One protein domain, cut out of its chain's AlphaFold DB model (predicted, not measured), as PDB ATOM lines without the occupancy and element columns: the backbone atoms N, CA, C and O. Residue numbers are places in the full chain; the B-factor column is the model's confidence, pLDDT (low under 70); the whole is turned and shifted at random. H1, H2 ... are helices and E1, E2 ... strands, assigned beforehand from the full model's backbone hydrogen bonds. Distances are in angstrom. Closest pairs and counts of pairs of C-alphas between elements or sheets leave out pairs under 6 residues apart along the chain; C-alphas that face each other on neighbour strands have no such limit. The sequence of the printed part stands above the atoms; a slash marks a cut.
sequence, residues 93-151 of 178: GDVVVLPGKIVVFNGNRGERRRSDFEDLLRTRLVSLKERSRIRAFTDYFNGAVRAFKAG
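What this domain is: This is residues 93 to 151 of the 178 residues of an uncharacterized protein of Bosea sp. AK1 (UniProt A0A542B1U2). What is the shape at first sight? A small antiparallel sheet of three strands, E1, E2 and E3, is only grazed by the longer helix H1, with its residues 131 to 138, while after a corner at the end of H1 the short helix H2 leads away and residues 146 to 151 stick out as a free tail. The link from E2 to E3, with Gly 110, reaches out at the opposite end of the length. What is it made of, and how large is it? The printed part has 59 residues, with E1, E2, E3, H1 and H2 in that order along the chain, sheet order E1 - E2 - E3, and its class is mixed, helices and strands. It is loose, with a radius of gyration of the C-alphas of 13.3 A and spans of 46 by 22 by 13 A.

Where its parts are: Where are the strands? E1 is residues 95 to 98, with C-alpha 95 at (210.391, 202.773, -305.682). E2 is residues 101 to 105, 13.1 A from first to last C-alpha, and E3 is residues 117 to 119. Where are the helices? H1 is residues 128 to 141, 20.2 A long from first to last C-alpha. H2 is residues 144 to 150, 10.3 A long, and its C-alpha 150 is at (236.704, 190.945, -299.577).

How they stand to each other: How is the sheet joined? E1, E2 and E3 form a meander, each strand the antiparallel neighbour of the one before, with hairpins E1 and E2, and E2 and E3. N 96 and O 103, 2.8 A apart, are within hydrogen-bond range between E1 and E2, as are N 104 and O 118, also 2.8 A apart, between E2 and E3. How does H1 stand to the sheet? It is on the sheet but only grazes it, with residues 131 to 138; the closest C-alphas of E2 and H1, those of Ile 102 and Arg 135, are 8.0 A apart. Where does H2 stand? H1 and H2 are close but not clearly touching, with the closest C-alphas, of Asp 139 and Val 145, 6.0 A apart; they run the same way at a steep tilt of 68 degrees, only just short of about perpendicular. H2 is apart from E1, E2 and E3. Are the helix backbones complete? In H1 every O i to N i+4 pair is within hydrogen-bond range; in H2 1 of 3 is, and 1 of 4 O i to N i+3 pairs.

The domain as a whole: How far does it reach? The two C-alphas farthest apart, those of Gly 110 and Gly 151, are 47.1 A apart. Is it unbroken? The printed part has no cut, and the link from E2 to E3, 11 residues, is long. Where is confidence low? The mean pLDDT of the printed part is 84.7, but residues 143 to 151 are under 70.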
ATOM      1  N   GLY A  93     203.877 204.850-303.634       92.44
ATOM      2  CA  GLY A  93     204.526 203.632-303.152       92.44
ATOM      3  C   GLY A  93     205.541 203.030-304.125       92.44
ATOM      4  O   GLY A  93     206.296 202.154-303.706       92.44
ATOM      5  N   ASP A  94     205.616 203.511-305.368       92.75
ATOM      6  CA  ASP A  94     206.630 203.055-306.318       92.75
ATOM      7  C   ASP A  94     208.029 203.488-305.868       92.75
ATOM      8  O   ASP A  94     208.235 204.583-305.327       92.75
ATOM      9  N   VAL A  95     208.998 202.603-306.094       94.25
ATOM     10  CA  VAL A  95     210.391 202.773-305.682       94.25
ATOM     11  C   VAL A  95     211.228 203.148-306.895       94.25
ATOM     12  O   VAL A  95     211.266 202.418-307.882       94.25
ATOM     13  N   VAL A  96     211.946 204.262-306.796       92.56
ATOM     14  CA  VAL A  96     212.889 204.729-307.812       92.56
ATOM     15  C   VAL A  96     214.305 204.507-307.292       92.56
ATOM     16  O   VAL A  96     214.707 205.042-306.254       92.56
ATOM     17  N   VAL A  97     215.071 203.703-308.025       91.56
ATOM     18  CA  VAL A  97     216.481 203.442-307.730       91.56
ATOM     19  C   VAL A  97     217.321 204.427-308.530       91.56
ATOM     20  O   VAL A  97     217.345 204.381-309.757       91.56
ATOM     21  N   LEU A  98     217.992 205.333-307.826       89.44
ATOM     22  CA  LEU A  98     218.886 206.327-308.406       89.44
ATOM     23  C   LEU A  98     220.340 205.970-308.069       89.44
ATOM     24  O   LEU A  98     220.598 205.248-307.099       89.44
ATOM     25  N   PRO A  99     221.320 206.510-308.810       85.25
ATOM     26  CA  PRO A  99     222.718 206.409-308.416       85.25
ATOM     27  C   PRO A  99     222.920 206.968-306.997       85.25
ATOM     28  O   PRO A  99     222.657 208.139-306.727       85.25
ATOM     29  N   GLY A 100     223.345 206.108-306.070       84.50
ATOM     30  CA  GLY A 100     223.675 206.475-304.689       84.50
ATOM     31  C   GLY A 100     222.499 206.656-303.722       84.50
ATOM     32  O   GLY A 100     222.745 206.839-302.532       84.50
ATOM     33  N   LYS A 101     221.236 206.589-304.168       89.88
ATOM     34  CA  LYS A 101     220.078 206.681-303.260       89.88
ATOM     35  C   LYS A 101     218.840 205.975-303.796       89.88
ATOM     36  O   LYS A 101     218.637 205.866-304.999       89.88
ATOM     37  N   ILE A 102     217.976 205.558-302.880       93.31
ATOM     38  CA  ILE A 102     216.697 204.931-303.205       93.31
ATOM     39  C   ILE A 102     215.599 205.818-302.642       93.31
ATOM     40  O   ILE A 102     215.615 206.149-301.455       93.31
ATOM     41  N   VAL A 103     214.659 206.211-303.492       95.06
ATOM     42  CA  VAL A 103     213.549 207.081-303.102       95.06
ATOM     43  C   VAL A 103     212.218 206.426-303.434       95.06
ATOM     44  O   VAL A 103     212.121 205.609-304.344       95.06
ATOM     45  N   VAL A 104     211.186 206.773-302.679       96.25
ATOM     46  CA  VAL A 104     209.826 206.263-302.827       96.25
ATOM     47  C   VAL A 104     208.902 207.424-303.130       96.25
ATOM     48  O   VAL A 104     208.953 208.461-302.465       96.25
ATOM     49  N   PHE A 105     208.048 207.255-304.134       95.88
ATOM     50  CA  PHE A 105     207.097 208.284-304.520       95.88
ATOM     51  C   PHE A 105     205.905 208.322-303.548       95.88
ATOM     52  O   PHE A 105     205.166 207.349-303.400       95.88
ATOM     53  N   ASN A 106     205.701 209.460-302.887       94.75
ATOM     54  CA  ASN A 106     204.592 209.746-301.967       94.75
ATOM     55  C   ASN A 106     203.633 210.827-302.512       94.75
ATOM     56  O   ASN A 106     202.668 211.200-301.844       94.75
ATOM     57  N   GLY A 107     203.875 211.319-303.729       90.12
ATOM     58  CA  GLY A 107     203.050 212.337-304.376       90.12
ATOM     59  C   GLY A 107     201.690 211.832-304.863       90.12
ATOM     60  O   GLY A 107     201.386 210.636-304.869       90.12
ATOM     61  N   ASN A 108     200.861 212.780-305.302       85.56
ATOM     62  CA  ASN A 108     199.567 212.518-305.934       85.56
ATOM     63  C   ASN A 108     199.693 212.489-307.470       85.56
ATOM     64  O   ASN A 108     200.732 212.842-308.027       85.56
ATOM     65  N   ARG A 109     198.626 212.082-308.177       77.31
ATOM     66  CA  ARG A 109     198.556 212.200-309.647       77.31
ATOM     67  C   ARG A 109     198.488 213.689-310.013       77.31
ATOM     68  O   ARG A 109     197.421 214.286-309.913       77.31
ATOM     69  N   GLY A 110     199.617 214.287-310.378       81.06
ATOM     70  CA  GLY A 110     199.723 215.709-310.707       81.06
ATOM     71  C   GLY A 110     201.158 216.128-311.021       81.06
ATOM     72  O   GLY A 110     201.985 215.294-311.390       81.06
ATOM     73  N   GLU A 111     201.438 217.424-310.872       82.25
ATOM     74  CA  GLU A 111     202.794 217.968-310.969       82.25
ATOM     75  C   GLU A 111     203.680 217.345-309.881       82.25
ATOM     76  O   GLU A 111     203.366 217.434-308.693       82.25
ATOM     77  N   ARG A 112     204.770 216.693-310.292       87.31
ATOM     78  CA  ARG A 112     205.675 215.979-309.386       87.31
ATOM     79  C   ARG A 112     206.800 216.897-308.946       87.31
ATOM     80  O   ARG A 112     207.508 217.476-309.768       87.31
ATOM     81  N   ARG A 113     207.003 216.991-307.637       92.06
ATOM     82  CA  ARG A 113     208.067 217.793-307.027       92.06
ATOM     83  C   ARG A 113     209.062 216.886-306.336       92.06
ATOM     84  O   ARG A 113     208.731 215.797-305.886       92.06
ATOM     85  N   ARG A 114     210.297 217.360-306.163       91.38
ATOM     86  CA  ARG A 114     211.322 216.618-305.403       91.38
ATOM     87  C   ARG A 114     210.887 216.298-303.967       91.38
ATOM     88  O   ARG A 114     211.302 215.276-303.438       91.38
ATOM     89  N   SER A 115     210.043 217.139-303.365       92.94
ATOM     90  CA  SER A 115     209.458 216.923-302.034       92.94
ATOM     91  C   SER A 115     208.543 215.703-301.949       92.94
ATOM     92  O   SER A 115     208.324 215.190-300.857       92.94
ATOM     93  N   ASP A 116     208.023 215.232-303.083       94.00
ATOM     94  CA  ASP A 116     207.149 214.062-303.147       94.00
ATOM     95  C   ASP A 116     207.938 212.750-303.096       94.00
ATOM     96  O   ASP A 116     207.345 211.679-302.990       94.00
ATOM     97  N   PHE A 117     209.268 212.821-303.181       94.88
ATOM     98  CA  PHE A 117     210.161 211.673-303.143       94.88
ATOM     99  C   PHE A 117     210.806 211.575-301.770       94.88
ATOM    100  O   PHE A 117     211.634 212.396-301.376       94.88
ATOM    101  N   GLU A 118     210.422 210.540-301.039       95.31
ATOM    102  CA  GLU A 118     210.913 210.279-299.698       95.31
ATOM    103  C   GLU A 118     212.027 209.234-299.739       95.31
ATOM    104  O   GLU A 118     211.991 208.306-300.541       95.31
ATOM    105  N   ASP A 119     213.023 209.355-298.870       95.25
ATOM    106  CA  ASP A 119     214.065 208.336-298.742       95.25
ATOM    107  C   ASP A 119     213.447 206.991-298.318       95.25
ATOM    108  O   ASP A 119     212.584 206.945-297.429       95.25
ATOM    109  N   LEU A 120     213.910 205.890-298.919       94.81
ATOM    110  CA  LEU A 120     213.461 204.538-298.596       94.81
ATOM    111  C   LEU A 120     213.513 204.281-297.086       94.81
ATOM    112  O   LEU A 120     212.591 203.692-296.537       94.81
ATOM    113  N   LEU A 121     214.542 204.758-296.380       91.81
ATOM    114  CA  LEU A 121     214.674 204.534-294.934       91.81
ATOM    115  C   LEU A 121     213.660 205.318-294.088       91.81
ATOM    116  O   LEU A 121     213.359 204.913-292.963       91.81
ATOM    117  N   ARG A 122     213.113 206.417-294.611       92.88
ATOM    118  CA  ARG A 122     212.186 207.296-293.883       92.88
ATOM    119  C   ARG A 122     210.727 206.983-294.179       92.88
ATOM    120  O   ARG A 122     209.893 207.110-293.283       92.88
ATOM    121  N   THR A 123     210.440 206.490-295.383       94.31
ATOM    122  CA  THR A 123     209.059 206.296-295.810       94.31
ATOM    123  C   THR A 123     208.291 205.273-294.980       94.31
ATOM    124  O   THR A 123     208.814 204.237-294.557       94.31
ATOM    125  N   ARG A 124     207.003 205.563-294.788       93.88
ATOM    126  CA  ARG A 124     206.014 204.661-294.178       93.88
ATOM    127  C   ARG A 124     205.188 203.898-295.213       93.88
ATOM    128  O   ARG A 124     204.386 203.054-294.829       93.88
ATOM    129  N   LEU A 125     205.363 204.197-296.504       93.25
ATOM    130  CA  LEU A 125     204.618 203.551-297.592       93.25
ATOM    131  C   LEU A 125     205.077 202.117-297.853       93.25
ATOM    132  O   LEU A 125     204.313 201.313-298.375       93.25
ATOM    133  N   VAL A 126     206.310 201.798-297.463       93.31
ATOM    134  CA  VAL A 126     206.924 200.484-297.647       93.31
ATOM    135  C   VAL A 126     207.207 199.870-296.279       93.31
ATOM    136  O   VAL A 126     207.733 200.526-295.375       93.31
ATOM    137  N   SER A 127     206.868 198.590-296.105       93.75
ATOM    138  CA  SER A 127     207.084 197.892-294.832       93.75
ATOM    139  C   SER A 127     208.573 197.844-294.456       93.75
ATOM    140  O   SER A 127     209.451 197.812-295.315       93.75
ATOM    141  N   LEU A 128     208.899 197.809-293.158       93.50
ATOM    142  CA  LEU A 128     210.296 197.770-292.691       93.50
ATOM    143  C   LEU A 128     211.079 196.561-293.237       93.50
ATOM    144  O   LEU A 128     212.245 196.684-293.619       93.50
ATOM    145  N   LYS A 129     210.413 195.405-293.331       93.81
ATOM    146  CA  LYS A 129     210.980 194.179-293.903       93.81
ATOM    147  C   LYS A 129     211.325 194.357-295.382       93.81
ATOM    148  O   LYS A 129     212.377 193.913-295.829       93.81
ATOM    149  N   GLU A 130     210.457 195.022-296.131       93.50
ATOM    150  CA  GLU A 130     210.630 195.247-297.564       93.50
ATOM    151  C   GLU A 130     211.684 196.308-297.861       93.50
ATOM    152  O   GLU A 130     212.560 196.070-298.686       93.50
ATOM    153  N   ARG A 131     211.717 197.397-297.086       95.06
ATOM    154  CA  ARG A 131     212.811 198.381-297.125       95.06
ATOM    155  C   ARG A 131     214.180 197.726-296.937       95.06
ATOM    156  O   ARG A 131     215.112 198.019-297.679       95.06
ATOM    157  N   SER A 132     214.283 196.793-295.987       92.06
ATOM    158  CA  SER A 132     215.523 196.046-295.728       92.06
ATOM    159  C   SER A 132     215.927 195.163-296.913       92.06
ATOM    160  O   SER A 132     217.104 195.101-297.262       92.06
ATOM    161  N   ARG A 133     214.955 194.511-297.567       91.62
ATOM    162  CA  ARG A 133     215.195 193.679-298.757       91.62
ATOM    163  C   ARG A 133     215.617 194.502-299.966       91.62
ATOM    164  O   ARG A 133     216.584 194.135-300.619       91.62
ATOM    165  N   ILE A 134     214.918 195.604-300.239       92.75
ATOM    166  CA  ILE A 134     215.232 196.510-301.350       92.75
ATOM    167  C   ILE A 134     216.653 197.046-301.180       92.75
ATOM    168  O   ILE A 134     217.451 196.961-302.107       92.75
ATOM    169  N   ARG A 135     217.003 197.502-299.972       90.56
ATOM    170  CA  ARG A 135     218.359 197.966-299.673       90.56
ATOM    171  C   ARG A 135     219.405 196.879-299.923       90.56
ATOM    172  O   ARG A 135     220.356 197.125-300.650       90.56
ATOM    173  N   ALA A 136     219.209 195.677-299.377       89.50
ATOM    174  CA  ALA A 136     220.150 194.572-299.568       89.50
ATOM    175  C   ALA A 136     220.315 194.186-301.049       89.50
ATOM    176  O   ALA A 136     221.425 193.912-301.501       89.50
ATOM    177  N   PHE A 137     219.219 194.189-301.811       89.31
ATOM    178  CA  PHE A 137     219.237 193.921-303.246       89.31
ATOM    179  C   PHE A 137     220.026 194.990-304.014       89.31
ATOM    180  O   PHE A 137     220.884 194.663-304.832       89.31
ATOM    181  N   THR A 138     219.784 196.267-303.720       87.50
ATOM    182  CA  THR A 138     220.507 197.374-304.350       87.50
ATOM    183  C   THR A 138     221.986 197.390-303.955       87.50
ATOM    184  O   THR A 138     222.836 197.588-304.818       87.50
ATOM    185  N   ASP A 139     222.320 197.116-302.692       86.62
ATOM    186  CA  ASP A 139     223.707 197.022-302.214       86.62
ATOM    187  C   ASP A 139     224.462 195.866-302.891       86.62
ATOM    188  O   ASP A 139     225.656 195.977-303.180       86.62
ATOM    189  N   TYR A 140     223.776 194.755-303.175       82.94
ATOM    190  CA  TYR A 140     224.334 193.652-303.953       82.94
ATOM    191  C   TYR A 140     224.627 194.079-305.396       82.94
ATOM    192  O   TYR A 140     225.739 193.866-305.880       82.94
ATOM    193  N   PHE A 141     223.663 194.727-306.059       78.88
ATOM    194  CA  PHE A 141     223.804 195.178-307.447       78.88
ATOM    195  C   PHE A 141     224.895 196.245-307.609       78.88
ATOM    196  O   PHE A 141     225.696 196.183-308.537       78.88
ATOM    197  N   ASN A 142     224.993 197.172-306.654       78.75
ATOM    198  CA  ASN A 142     226.023 198.212-306.626       78.75
ATOM    199  C   ASN A 142     227.392 197.697-306.138       78.75
ATOM    200  O   ASN A 142     228.334 198.476-306.007       78.75
ATOM    201  N   GLY A 143     227.528 196.399-305.843       67.56
ATOM    202  CA  GLY A 143     228.792 195.780-305.442       67.56
ATOM    203  C   GLY A 143     229.233 196.068-304.001       67.56
ATOM    204  O   GLY A 143     230.296 195.597-303.595       67.56
ATOM    205  N   ALA A 144     228.423 196.753-303.192       60.75
ATOM    206  CA  ALA A 144     228.743 197.070-301.798       60.75
ATOM    207  C   ALA A 144     228.864 195.806-300.923       60.75
ATOM    208  O   ALA A 144     229.704 195.738-300.028       60.75
ATOM    209  N   VAL A 145     228.106 194.746-301.233       52.72
ATOM    210  CA  VAL A 145     228.189 193.455-300.516       52.72
ATOM    211  C   VAL A 145     229.474 192.677-300.852       52.72
ATOM    212  O   VAL A 145     229.883 191.800-300.090       52.72
ATOM    213  N   ARG A 146     230.193 193.026-301.935       51.12
ATOM    214  CA  ARG A 146     231.520 192.442-302.216       51.12
ATOM    215  C   ARG A 146     232.589 192.980-301.259       51.12
ATOM    216  O   ARG A 146     233.497 192.233-300.906       51.12
ATOM    217  N   ALA A 147     232.453 194.215-300.769       50.03
ATOM    218  CA  ALA A 147     233.439 194.839-299.884       50.03
ATOM    219  C   ALA A 147     233.495 194.191-298.487       50.03
ATOM    220  O   ALA A 147     234.576 194.022-297.929       50.03
ATOM    221  N   PHE A 148     232.356 193.736-297.952       46.97
ATOM    222  CA  PHE A 148     232.311 193.128-296.614       46.97
ATOM    223  C   PHE A 148     232.873 191.700-296.553       46.97
ATOM    224  O   PHE A 148     233.297 191.272-295.484       46.97
ATOM    225  N   LYS A 149     232.929 190.969-297.679       46.88
ATOM    226  CA  LYS A 149     233.574 189.640-297.742       46.88
ATOM    227  C   LYS A 149     234.986 189.676-298.343       46.88
ATOM    228  O   LYS A 149     235.763 188.760-298.098       46.88
ATOM    229  N   ALA A 150     235.344 190.736-299.072       47.97
ATOM    230  CA  ALA A 150     236.704 190.945-299.577       47.97
ATOM    231  C   ALA A 150     237.681 191.464-298.501       47.97
ATOM    232  O   ALA A 150     238.883 191.272-298.638       47.97
ATOM    233  N   GLY A 151     237.186 192.039-297.397       41.28
ATOM    234  CA  GLY A 151     238.024 192.499-296.278       41.28
ATOM    235  C   GLY A 151     238.663 191.394-295.423       41.28
ATOM    236  O   GLY A 151     239.497 191.699-294.580       41.28
TER     237      GLY A 151